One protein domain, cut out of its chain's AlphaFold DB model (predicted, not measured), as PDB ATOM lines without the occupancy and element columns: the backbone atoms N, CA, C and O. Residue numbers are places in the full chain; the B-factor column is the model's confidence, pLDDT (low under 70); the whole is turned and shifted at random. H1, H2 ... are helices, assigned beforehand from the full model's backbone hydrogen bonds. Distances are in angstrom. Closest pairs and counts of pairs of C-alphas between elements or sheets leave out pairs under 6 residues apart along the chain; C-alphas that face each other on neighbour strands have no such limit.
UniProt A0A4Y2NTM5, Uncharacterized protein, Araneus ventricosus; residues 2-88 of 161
ATOM      1  N   ALA A   2      -6.329   5.260 -55.771       57.34
ATOM      2  CA  ALA A   2      -6.059   3.846 -56.086       57.34
ATOM      3  C   ALA A   2      -5.672   2.958 -54.879       57.34
ATOM      4  O   ALA A   2      -5.994   1.778 -54.869       57.34
ATOM      5  N   VAL A   3      -5.032   3.524 -53.848       56.47
ATOM      6  CA  VAL A   3      -4.545   2.775 -52.669       56.47
ATOM      7  C   VAL A   3      -5.689   2.269 -51.775       56.47
ATOM      8  O   VAL A   3      -5.658   1.122 -51.347       56.47
ATOM      9  N   ARG A   4      -6.747   3.072 -51.571       55.69
ATOM     10  CA  ARG A   4      -7.921   2.671 -50.766       55.69
ATOM     11  C   ARG A   4      -8.649   1.455 -51.350       55.69
ATOM     12  O   ARG A   4      -8.941   0.529 -50.609       55.69
ATOM     13  N   ARG A   5      -8.817   1.401 -52.679       53.91
ATOM     14  CA  ARG A   5      -9.464   0.265 -53.364       53.91
ATOM     15  C   ARG A   5      -8.702  -1.056 -53.214       53.91
ATOM     16  O   ARG A   5      -9.318  -2.111 -53.266       53.91
ATOM     17  N   GLN A   6      -7.375  -1.027 -53.068       56.25
ATOM     18  CA  GLN A   6      -6.590  -2.252 -52.851       56.25
ATOM     19  C   GLN A   6      -6.641  -2.729 -51.395       56.25
ATOM     20  O   GLN A   6      -6.623  -3.933 -51.152       56.25
ATOM     21  N   GLN A   7      -6.744  -1.800 -50.444       61.12
ATOM     22  CA  GLN A   7      -6.926  -2.106 -49.025       61.12
ATOM     23  C   GLN A   7      -8.312  -2.693 -48.747       61.12
ATOM     24  O   GLN A   7      -8.398  -3.736 -48.109       61.12
ATOM     25  N   GLU A   8      -9.362  -2.104 -49.325       61.09
ATOM     26  CA  GLU A   8     -10.736  -2.620 -49.256       61.09
ATOM     27  C   GLU A   8     -10.814  -4.062 -49.796       61.09
ATOM     28  O   GLU A   8     -11.360  -4.943 -49.143       61.09
ATOM     29  N   ASN A   9     -10.150  -4.353 -50.920       68.19
ATOM     30  CA  ASN A   9     -10.125  -5.692 -51.523       68.19
ATOM     31  C   ASN A   9      -9.317  -6.717 -50.690       68.19
ATOM     32  O   ASN A   9      -9.637  -7.907 -50.645       68.19
ATOM     33  N   PHE A  10      -8.272  -6.270 -49.983       70.25
ATOM     34  CA  PHE A  10      -7.506  -7.121 -49.065       70.25
ATOM     35  C   PHE A  10      -8.283  -7.428 -47.780       70.25
ATOM     36  O   PHE A  10      -8.272  -8.568 -47.315       70.25
ATOM     37  N   GLU A  11      -8.979  -6.435 -47.229       75.56
ATOM     38  CA  GLU A  11      -9.847  -6.597 -46.061       75.56
ATOM     39  C   GLU A  11     -11.035  -7.512 -46.383       75.56
ATOM     40  O   GLU A  11     -11.284  -8.465 -45.645       75.56
ATOM     41  N   GLU A  12     -11.696  -7.320 -47.526       78.69
ATOM     42  CA  GLU A  12     -12.767  -8.203 -48.007       78.69
ATOM     43  C   GLU A  12     -12.271  -9.640 -48.224       78.69
ATOM     44  O   GLU A  12     -12.922 -10.599 -47.798       78.69
ATOM     45  N   SER A  13     -11.080  -9.808 -48.808       77.75
ATOM     46  CA  SER A  13     -10.439 -11.118 -48.966       77.75
ATOM     47  C   SER A  13     -10.126 -11.770 -47.614       77.75
ATOM     48  O   SER A  13     -10.430 -12.949 -47.408       77.75
ATOM     49  N   GLN A  14      -9.608 -11.013 -46.640       81.44
ATOM     50  CA  GLN A  14      -9.389 -11.525 -45.284       81.44
ATOM     51  C   GLN A  14     -10.696 -11.919 -44.593       81.44
ATOM     52  O   GLN A  14     -10.752 -12.982 -43.972       81.44
ATOM     53  N   VAL A  15     -11.752 -11.114 -44.718       86.12
ATOM     54  CA  VAL A  15     -13.074 -11.413 -44.146       86.12
ATOM     55  C   VAL A  15     -13.650 -12.689 -44.765       86.12
ATOM     56  O   VAL A  15     -14.152 -13.553 -44.041       86.12
ATOM     57  N   MET A  16     -13.508 -12.871 -46.079       80.31
ATOM     58  CA  MET A  16     -13.944 -14.079 -46.786       80.31
ATOM     59  C   MET A  16     -13.148 -15.323 -46.371       80.31
ATOM     60  O   MET A  16     -13.733 -16.385 -46.137       80.31
ATOM     61  N   VAL A  17     -11.826 -15.202 -46.213       83.94
ATOM     62  CA  VAL A  17     -10.966 -16.285 -45.707       83.94
ATOM     63  C   VAL A  17     -11.345 -16.651 -44.271       83.94
ATOM     64  O   VAL A  17     -11.490 -17.835 -43.959       83.94
ATOM     65  N   GLN A  18     -11.585 -15.662 -43.407       84.44
ATOM     66  CA  GLN A  18     -12.032 -15.889 -42.032       84.44
ATOM     67  C   GLN A  18     -13.426 -16.535 -41.979       84.44
ATOM     68  O   GLN A  18     -13.638 -17.463 -41.198       84.44
ATOM     69  N   ALA A  19     -14.365 -16.111 -42.826       85.69
ATOM     70  CA  ALA A  19     -15.701 -16.703 -42.914       85.69
ATOM     71  C   ALA A  19     -15.663 -18.157 -43.418       85.69
ATOM     72  O   ALA A  19     -16.389 -19.016 -42.913       85.69
ATOM     73  N   ASN A  20     -14.785 -18.465 -44.376       85.44
ATOM     74  CA  ASN A  20     -14.575 -19.832 -44.858       85.44
ATOM     75  C   ASN A  20     -13.892 -20.717 -43.809       85.44
ATOM     76  O   ASN A  20     -14.290 -21.869 -43.634       85.44
ATOM     77  N   ALA A  21     -12.924 -20.179 -43.064       82.00
ATOM     78  CA  ALA A  21     -12.298 -20.880 -41.947       82.00
ATOM     79  C   ALA A  21     -13.313 -21.200 -40.836       82.00
ATOM     80  O   ALA A  21     -13.342 -22.332 -40.351       82.00
ATOM     81  N   LYS A  22     -14.193 -20.246 -40.493       83.62
ATOM     82  CA  LYS A  22     -15.291 -20.449 -39.530       83.62
ATOM     83  C   LYS A  22     -16.269 -21.529 -39.999       83.62
ATOM     84  O   LYS A  22     -16.473 -22.498 -39.276       83.62
ATOM     85  N   ARG A  23     -16.767 -21.449 -41.240       81.31
ATOM     86  CA  ARG A  23     -17.666 -22.473 -41.814       81.31
ATOM     87  C   ARG A  23     -17.032 -23.864 -41.866       81.31
ATOM     88  O   ARG A  23     -17.697 -24.854 -41.574       81.31
ATOM     89  N   SER A  24     -15.747 -23.957 -42.213       74.81
ATOM     90  CA  SER A  24     -15.028 -25.237 -42.215       74.81
ATOM     91  C   SER A  24     -14.855 -25.799 -40.799       74.81
ATOM     92  O   SER A  24     -15.007 -27.004 -40.600       74.81
ATOM     93  N   ALA A  25     -14.578 -24.950 -39.803       70.69
ATOM     94  CA  ALA A  25     -14.507 -25.361 -38.401       70.69
ATOM     95  C   ALA A  25     -15.870 -25.860 -37.886       70.69
ATOM     96  O   ALA A  25     -15.936 -26.937 -37.296       70.69
ATOM     97  N   GLU A  26     -16.954 -25.149 -38.196       71.94
ATOM     98  CA  GLU A  26     -18.328 -25.532 -37.844       71.94
ATOM     99  C   GLU A  26     -18.742 -26.866 -38.491       71.94
ATOM    100  O   GLU A  26     -19.300 -27.735 -37.818       71.94
ATOM    101  N   GLN A  27     -18.402 -27.088 -39.769       67.69
ATOM    102  CA  GLN A  27     -18.637 -28.368 -40.456       67.69
ATOM    103  C   GLN A  27     -17.832 -29.533 -39.852       67.69
ATOM    104  O   GLN A  27     -18.337 -30.652 -39.752       67.69
ATOM    105  N   LYS A  28     -16.589 -29.299 -39.411       64.06
ATOM    106  CA  LYS A  28     -15.798 -30.320 -38.694       64.06
ATOM    107  C   LYS A  28     -16.419 -30.663 -37.338       64.06
ATOM    108  O   LYS A  28     -16.424 -31.825 -36.933       64.06
ATOM    109  N   GLN A  29     -16.975 -29.665 -36.657       63.00
ATOM    110  CA  GLN A  29     -17.610 -29.832 -35.354       63.00
ATOM    111  C   GLN A  29     -18.950 -30.577 -35.465       63.00
ATOM    112  O   GLN A  29     -19.231 -31.450 -34.641       63.00
ATOM    113  N   SER A  30     -19.734 -30.327 -36.521       61.31
ATOM    114  CA  SER A  30     -20.991 -31.043 -36.789       61.31
ATOM    115  C   SER A  30     -20.776 -32.500 -37.217       61.31
ATOM    116  O   SER A  30     -21.519 -33.377 -36.770       61.31
ATOM    117  N   ALA A  31     -19.714 -32.792 -37.979       59.44
ATOM    118  CA  ALA A  31     -19.300 -34.165 -38.283       59.44
ATOM    119  C   ALA A  31     -18.979 -34.962 -37.008       59.44
ATOM    120  O   ALA A  31     -19.269 -36.154 -36.927       59.44
ATOM    121  N   CYS A  32     -18.430 -34.294 -35.992       57.81
ATOM    122  CA  CYS A  32     -18.183 -34.912 -34.700       57.81
ATOM    123  C   CYS A  32     -19.466 -35.030 -33.846       57.81
ATOM    124  O   CYS A  32     -19.629 -36.015 -33.133       57.81
ATOM    125  N   ALA A  33     -20.413 -34.087 -33.957       56.22
ATOM    126  CA  ALA A  33     -21.663 -34.042 -33.184       56.22
ATOM    127  C   ALA A  33     -22.729 -35.085 -33.591       56.22
ATOM    128  O   ALA A  33     -23.690 -35.315 -32.851       56.22
ATOM    129  N   SER A  34     -22.578 -35.733 -34.749       55.25
ATOM    130  CA  SER A  34     -23.495 -36.771 -35.225       55.25
ATOM    131  C   SER A  34     -23.473 -38.005 -34.307       55.25
ATOM    132  O   SER A  34     -22.605 -38.866 -34.407       55.25
ATOM    133  N   LYS A  35     -24.517 -38.108 -33.474       53.81
ATOM    134  CA  LYS A  35     -24.966 -39.276 -32.693       53.81
ATOM    135  C   LYS A  35     -24.073 -39.630 -31.501       53.81
ATOM    136  O   LYS A  35     -23.131 -40.409 -31.597       53.81
ATOM    137  N   ALA A  36     -24.510 -39.182 -30.325       52.88
ATOM    138  CA  ALA A  36     -24.021 -39.577 -28.999       52.88
ATOM    139  C   ALA A  36     -23.882 -41.107 -28.780       52.88
ATOM    140  O   ALA A  36     -23.178 -41.530 -27.871       52.88
ATOM    141  N   MET A  37     -24.490 -41.941 -29.634       46.94
ATOM    142  CA  MET A  37     -24.347 -43.402 -29.632       46.94
ATOM    143  C   MET A  37     -23.093 -43.926 -30.369       46.94
ATOM    144  O   MET A  37     -22.654 -45.034 -30.079       46.94
ATOM    145  N   GLN A  38     -22.473 -43.159 -31.278       55.28
ATOM    146  CA  GLN A  38     -21.254 -43.580 -31.997       55.28
ATOM    147  C   GLN A  38     -19.956 -43.331 -31.213       55.28
ATOM    148  O   GLN A  38     -18.927 -43.936 -31.518       55.28
ATOM    149  N   ARG A  39     -19.982 -42.474 -30.187       60.28
ATOM    150  CA  ARG A  39     -18.773 -42.090 -29.445       60.28
ATOM    151  C   ARG A  39     -18.352 -43.051 -28.334       60.28
ATOM    152  O   ARG A  39     -17.244 -42.919 -27.820       60.28
ATOM    153  N   SER A  40     -19.162 -44.055 -28.016       61.38
ATOM    154  CA  SER A  40     -18.797 -45.137 -27.088       61.38
ATOM    155  C   SER A  40     -17.557 -45.930 -27.536       61.38
ATOM    156  O   SER A  40     -16.858 -46.490 -26.698       61.38
ATOM    157  N   LEU A  41     -17.230 -45.925 -28.837       63.78
ATOM    158  CA  LEU A  41     -16.035 -46.567 -29.408       63.78
ATOM    159  C   LEU A  41     -14.921 -45.580 -29.789       63.78
ATOM    160  O   LEU A  41     -13.941 -45.976 -30.421       63.78
ATOM    161  N   SER A  42     -15.034 -44.305 -29.400       64.19
ATOM    162  CA  SER A  42     -14.029 -43.278 -29.729       64.19
ATOM    163  C   SER A  42     -12.631 -43.636 -29.229       64.19
ATOM    164  O   SER A  42     -11.650 -43.278 -29.869       64.19
ATOM    165  N   ALA A  43     -12.540 -44.385 -28.124       65.50
ATOM    166  CA  ALA A  43     -11.273 -44.877 -27.586       65.50
ATOM    167  C   ALA A  43     -10.503 -45.758 -28.590       65.50
ATOM    168  O   ALA A  43      -9.277 -45.749 -28.599       65.50
ATOM    169  N   TYR A  44     -11.214 -46.477 -29.465       69.81
ATOM    170  CA  TYR A  44     -10.625 -47.362 -30.475       69.81
ATOM    171  C   TYR A  44     -10.480 -46.697 -31.851       69.81
ATOM    172  O   TYR A  44      -9.776 -47.214 -32.717       69.81
ATOM    173  N   LYS A  45     -11.154 -45.561 -32.078       73.88
ATOM    174  CA  LYS A  45     -11.116 -44.790 -33.330       73.88
ATOM    175  C   LYS A  45     -11.008 -43.298 -33.022       73.88
ATOM    176  O   LYS A  45     -11.983 -42.554 -33.125       73.88
ATOM    177  N   TYR A  46      -9.805 -42.880 -32.640       75.50
ATOM    178  CA  TYR A  46      -9.502 -41.480 -32.363       75.50
ATOM    179  C   TYR A  46      -9.604 -40.620 -33.635       75.50
ATOM    180  O   TYR A  46      -9.028 -40.960 -34.668       75.50
ATOM    181  N   ASN A  47     -10.300 -39.485 -33.549       72.81
ATOM    182  CA  ASN A  47     -10.389 -38.481 -34.609       72.81
ATOM    183  C   ASN A  47      -9.854 -37.138 -34.097       72.81
ATOM    184  O   ASN A  47     -10.473 -36.497 -33.256       72.81
ATOM    185  N   SER A  48      -8.736 -36.662 -34.646       75.56
ATOM    186  CA  SER A  48      -8.086 -35.421 -34.201       75.56
ATOM    187  C   SER A  48      -8.904 -34.144 -34.429       75.56
ATOM    188  O   SER A  48      -8.556 -33.104 -33.881       75.56
ATOM    189  N   ASN A  49      -9.963 -34.189 -35.242       73.50
ATOM    190  CA  ASN A  49     -10.845 -33.040 -35.482       73.50
ATOM    191  C   ASN A  49     -11.983 -32.936 -34.453       73.50
ATOM    192  O   ASN A  49     -12.786 -32.006 -34.513       73.50
ATOM    193  N   CYS A  50     -12.080 -33.901 -33.541       73.00
ATOM    194  CA  CYS A  50     -13.114 -33.954 -32.527       73.00
ATOM    195  C   CYS A  50     -12.676 -33.263 -31.232       73.00
ATOM    196  O   CYS A  50     -11.633 -33.576 -30.663       73.00
ATOM    197  N   ALA A  51     -13.522 -32.364 -30.726       74.19
ATOM    198  CA  ALA A  51     -13.338 -31.730 -29.425       74.19
ATOM    199  C   ALA A  51     -13.817 -32.665 -28.301       74.19
ATOM    200  O   ALA A  51     -14.918 -32.511 -27.785       74.19
ATOM    201  N   TYR A  52     -13.008 -33.666 -27.946       75.25
ATOM    202  CA  TYR A  52     -13.346 -34.637 -26.893       75.25
ATOM    203  C   TYR A  52     -13.421 -34.017 -25.491       75.25
ATOM    204  O   TYR A  52     -14.153 -34.501 -24.633       75.25
ATOM    205  N   GLU A  53     -12.689 -32.929 -25.255       70.56
ATOM    206  CA  GLU A  53     -12.604 -32.269 -23.948       70.56
ATOM    207  C   GLU A  53     -13.930 -31.646 -23.496       70.56
ATOM    208  O   GLU A  53     -14.209 -31.584 -22.299       70.56
ATOM    209  N   SER A  54     -14.775 -31.204 -24.431       71.62
ATOM    210  CA  SER A  54     -16.070 -30.595 -24.108       71.62
ATOM    211  C   SER A  54     -17.151 -31.627 -23.774       71.62
ATOM    212  O   SER A  54     -18.235 -31.270 -23.307       71.62
ATOM    213  N   GLU A  55     -16.876 -32.912 -23.987       71.56
ATOM    214  CA  GLU A  55     -17.867 -33.966 -23.841       71.56
ATOM    215  C   GLU A  55     -17.816 -34.623 -22.475       71.56
ATOM    216  O   GLU A  55     -16.831 -35.250 -22.106       71.56
ATOM    217  N   ARG A  56     -18.940 -34.601 -21.757       67.56
ATOM    218  CA  ARG A  56     -19.053 -35.215 -20.424       67.56
ATOM    219  C   ARG A  56     -18.790 -36.725 -20.399       67.56
ATOM    220  O   ARG A  56     -18.457 -37.252 -19.349       67.56
ATOM    221  N   VAL A  57     -18.970 -37.420 -21.527       69.56
ATOM    222  CA  VAL A  57     -18.772 -38.879 -21.628       69.56
ATOM    223  C   VAL A  57     -17.284 -39.246 -21.703       69.56
ATOM    224  O   VAL A  57     -16.901 -40.318 -21.251       69.56
ATOM    225  N   VAL A  58     -16.450 -38.364 -22.261       70.12
ATOM    226  CA  VAL A  58     -15.002 -38.589 -22.434       70.12
ATOM    227  C   VAL A  58     -14.191 -37.795 -21.411       70.12
ATOM    228  O   VAL A  58     -13.095 -38.200 -21.030       70.12
ATOM    229  N   ASN A  59     -14.730 -36.676 -20.930       74.75
ATOM    230  CA  ASN A  59     -14.092 -35.849 -19.925       74.75
ATOM    231  C   ASN A  59     -14.120 -36.553 -18.558       74.75
ATOM    232  O   ASN A  59     -15.134 -36.582 -17.865       74.75
ATOM    233  N   ILE A  60     -12.967 -37.104 -18.178       78.12
ATOM    234  CA  ILE A  60     -12.740 -37.813 -16.909       78.12
ATOM    235  C   ILE A  60     -12.737 -36.834 -15.711       78.12
ATOM    236  O   ILE A  60     -12.892 -37.234 -14.558       78.12
ATOM    237  N   GLY A  61     -12.612 -35.529 -15.971       82.88
ATOM    238  CA  GLY A  61     -12.553 -34.479 -14.961       82.88
ATOM    239  C   GLY A  61     -11.164 -34.306 -14.332       82.88
ATOM    240  O   GLY A  61     -10.259 -35.121 -14.544       82.88
ATOM    241  N   PRO A  62     -10.965 -33.230 -13.549       84.12
ATOM    242  CA  PRO A  62      -9.691 -32.965 -12.893       84.12
ATOM    243  C   PRO A  62      -9.392 -34.015 -11.816       84.12
ATOM    244  O   PRO A  62     -10.303 -34.601 -11.236       84.12
ATOM    245  N   MET A  63      -8.106 -34.201 -11.509       88.88
ATOM    246  CA  MET A  63      -7.634 -34.966 -10.352       88.88
ATOM    247  C   MET A  63      -7.333 -33.999  -9.190       88.88
ATOM    248  O   MET A  63      -6.245 -33.415  -9.157       88.88
ATOM    249  N   PRO A  64      -8.277 -33.763  -8.262       87.00
ATOM    250  CA  PRO A  64      -8.110 -32.771  -7.199       87.00
ATOM    251  C   PRO A  64      -7.344 -33.302  -5.983       87.00
ATOM    252  O   PRO A  64      -6.890 -32.518  -5.155       87.00
ATOM    253  N   CYS A  65      -7.227 -34.620  -5.831       85.56
ATOM    254  CA  CYS A  65      -6.630 -35.224  -4.651       85.56
ATOM    255  C   CYS A  65      -5.176 -35.604  -4.926       85.56
ATOM    256  O   CYS A  65      -4.835 -36.001  -6.037       85.56
ATOM    257  N   ILE A  66      -4.335 -35.555  -3.898       86.00
ATOM    258  CA  ILE A  66      -2.956 -36.045  -3.951       86.00
ATOM    259  C   ILE A  66      -2.858 -37.266  -3.036       86.00
ATOM    260  O   ILE A  66      -3.415 -37.278  -1.937       86.00
ATOM    261  N   PHE A  67      -2.202 -38.327  -3.498       83.62
ATOM    262  CA  PHE A  67      -1.936 -39.508  -2.687       83.62
ATOM    263  C   PHE A  67      -0.708 -39.271  -1.807       83.62
ATOM    264  O   PHE A  67       0.369 -38.969  -2.312       83.62
ATOM    265  N   SER A  68      -0.859 -39.432  -0.494       78.81
ATOM    266  CA  SER A  68       0.160 -39.069   0.498       78.81
ATOM    267  C   SER A  68       1.477 -39.841   0.375       78.81
ATOM    268  O   SER A  68       2.519 -39.295   0.712       78.81
ATOM    269  N   LEU A  69       1.449 -41.085  -0.115       77.56
ATOM    270  CA  LEU A  69       2.645 -41.936  -0.186       77.56
ATOM    271  C   LEU A  69       3.491 -41.678  -1.441       77.56
ATOM    272  O   LEU A  69       4.712 -41.695  -1.373       77.56
ATOM    273  N   CYS A  70       2.835 -41.471  -2.589       78.81
ATOM    274  CA  CYS A  70       3.482 -41.353  -3.903       78.81
ATOM    275  C   CYS A  70       3.523 -39.905  -4.426       78.81
ATOM    276  O   CYS A  70       4.197 -39.627  -5.412       78.81
ATOM    277  N   GLY A  71       2.759 -38.986  -3.824       79.62
ATOM    278  CA  GLY A  71       2.570 -37.625  -4.333       79.62
ATOM    279  C   GLY A  71       1.802 -37.549  -5.659       79.62
ATOM    280  O   GLY A  71       1.644 -36.461  -6.211       79.62
ATOM    281  N   ALA A  72       1.311 -38.675  -6.189       83.56
ATOM    282  CA  ALA A  72       0.563 -38.684  -7.441       83.56
ATOM    283  C   ALA A  72      -0.826 -38.065  -7.261       83.56
ATOM    284  O   ALA A  72      -1.465 -38.208  -6.214       83.56
ATOM    285  N   LYS A  73      -1.306 -37.403  -8.313       87.12
ATOM    286  CA  LYS A  73      -2.682 -36.912  -8.378       87.12
ATOM    287  C   LYS A  73      -3.637 -38.090  -8.581       87.12
ATOM    288  O   LYS A  73      -3.313 -39.014  -9.320       87.12
ATOM    289  N   LYS A  74      -4.797 -38.041  -7.929       86.62
ATOM    290  CA  LYS A  74      -5.835 -39.074  -7.980       86.62
ATOM    291  C   LYS A  74      -7.237 -38.470  -8.055       86.62
ATOM    292  O   LYS A  74      -7.462 -37.325  -7.635       86.62
ATOM    293  N   TRP A  75      -8.199 -39.258  -8.525       87.44
ATOM    294  CA  TRP A  75      -9.622 -38.906  -8.443       87.44
ATOM    295  C   TRP A  75     -10.235 -39.316  -7.094       87.44
ATOM    296  O   TRP A  75      -9.749 -40.214  -6.411       87.44
ATOM    297  N   HIS A  76     -11.341 -38.673  -6.701       81.75
ATOM    298  CA  HIS A  76     -11.995 -38.906  -5.400       81.75
ATOM    299  C   HIS A  76     -12.408 -40.368  -5.165       81.75
ATOM    300  O   HIS A  76     -12.359 -40.846  -4.036       81.75
ATOM    301  N   ARG A  77     -12.829 -41.071  -6.223       82.31
ATOM    302  CA  ARG A  77     -13.322 -42.460  -6.165       82.31
ATOM    303  C   ARG A  77     -12.295 -43.487  -6.648       82.31
ATOM    304  O   ARG A  77     -12.642 -44.638  -6.886       82.31
ATOM    305  N   GLU A  78     -11.048 -43.073  -6.831       84.12
ATOM    306  CA  GLU A  78      -9.981 -43.969  -7.255       84.12
ATOM    307  C   GLU A  78      -9.576 -44.897  -6.104       84.12
ATOM    308  O   GLU A  78      -9.354 -44.446  -4.976       84.12
ATOM    309  N   SER A  79      -9.498 -46.204  -6.373       83.12
ATOM    310  CA  SER A  79      -9.134 -47.172  -5.336       83.12
ATOM    311  C   SER A  79      -7.687 -46.948  -4.864       83.12
ATOM    312  O   SER A  79      -6.817 -46.634  -5.679       83.12
ATOM    313  N   PRO A  80      -7.371 -47.173  -3.579       73.50
ATOM    314  CA  PRO A  80      -6.007 -47.018  -3.070       73.50
ATOM    315  C   PRO A  80      -5.005 -48.003  -3.694       73.50
ATOM    316  O   PRO A  80      -3.800 -47.829  -3.530       73.50
ATOM    317  N   GLY A  81      -5.468 -49.046  -4.391       77.25
ATOM    318  CA  GLY A  81      -4.615 -49.996  -5.106       77.25
ATOM    319  C   GLY A  81      -4.086 -49.480  -6.449       77.25
ATOM    320  O   GLY A  81      -3.116 -50.040  -6.955       77.25
ATOM    321  N   LEU A  82      -4.685 -48.419  -7.007       82.06
ATOM    322  CA  LEU A  82      -4.330 -47.878  -8.324       82.06
ATOM    323  C   LEU A  82      -3.021 -47.058  -8.308       82.06
ATOM    324  O   LEU A  82      -2.189 -47.281  -9.184       82.06
ATOM    325  N   CYS A  83      -2.765 -46.198  -7.301       77.94
ATOM    326  CA  CYS A  83      -1.413 -45.628  -7.105       77.94
ATOM    327  C   CYS A  83      -0.569 -46.548  -6.222       77.94
ATOM    328  O   CYS A  83      -0.922 -46.816  -5.070       77.94
ATOM    329  N   CYS A  84       0.599 -46.949  -6.729       76.12
ATOM    330  CA  CYS A  84       1.675 -47.561  -5.943       76.12
ATOM    331  C   CYS A  84       1.270 -48.815  -5.143       76.12
ATOM    332  O   CYS A  84       1.885 -49.120  -4.119       76.12
ATOM    333  N   SER A  85       0.215 -49.520  -5.572       80.50
ATOM    334  CA  SER A  85      -0.349 -50.684  -4.874       80.50
ATOM    335  C   SER A  85      -0.549 -50.435  -3.373       80.50
ATOM    336  O   SER A  85      -0.146 -51.247  -2.539       80.50
ATOM    337  N   SER A  86      -1.134 -49.283  -3.028       77.69
ATOM    338  CA  SER A  86      -1.347 -48.844  -1.640       77.69
ATOM    339  C   SER A  86      -0.055 -48.636  -0.842       77.69
ATOM    340  O   SER A  86      -0.010 -48.905   0.354       77.69
ATOM    341  N   GLY A  87       1.002 -48.156  -1.503       76.00
ATOM    342  CA  GLY A  87       2.293 -47.866  -0.872       76.00
ATOM    343  C   GLY A  87       3.296 -49.012  -0.892       76.00
ATOM    344  O   GLY A  87       4.405 -48.845  -0.398       76.00
ATOM    345  N   LYS A  88       2.936 -50.163  -1.469       80.06
ATOM    346  CA  LYS A  88       3.854 -51.301  -1.621       80.06
ATOM    347  C   LYS A  88       4.922 -51.055  -2.686       80.06
ATOM    348  O   LYS A  88       5.985 -51.660  -2.632       80.06
TER     349      LYS A  88
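Overview. This is residues 2 to 88 of the 161 residues of an uncharacterized protein of Araneus ventricosus (UniProt A0A4Y2NTM5). One long straight helix, H1, sticks out as an arm with its residues 2 to 24 free, and a loose, winding stretch without named elements, residues 34 to 83, leads on to the one short helix H2 near the far end. The printed part has 87 residues with two named helices, H1 then H2, and no named strand; under half of the residues are in named elements, and the class is all helix. It is extended, with a radius of gyration of the C-alphas of 23.2 A and spans of 78 by 33 by 17 A.

Along the chain. H1, residues 2 to 33, begins at C-alpha 2 (-6.059, 3.846, -56.086) and measures 46.9 A from first to last C-alpha. H2, residues 84 to 87, ends at C-alpha 87 (2.293, -47.866, -0.872).

Arrangement. H1 and H2 are apart. Residues 65 to 66 pair with residues 73 to 74, antiparallel. In H1, 27 of 28 O i to N i+4 pairs are within hydrogen-bond range; H2 is too short for such a pair.

Size, cuts and confidence. The C-alphas farthest apart, those of Ala 2 and Lys 88, are 78.1 A apart. The printed part has no cut. The link from H1 to H2, 50 residues, is long. pLDDT is under 70 in residues 2 to 9, 27 to 44 and 56 to 57.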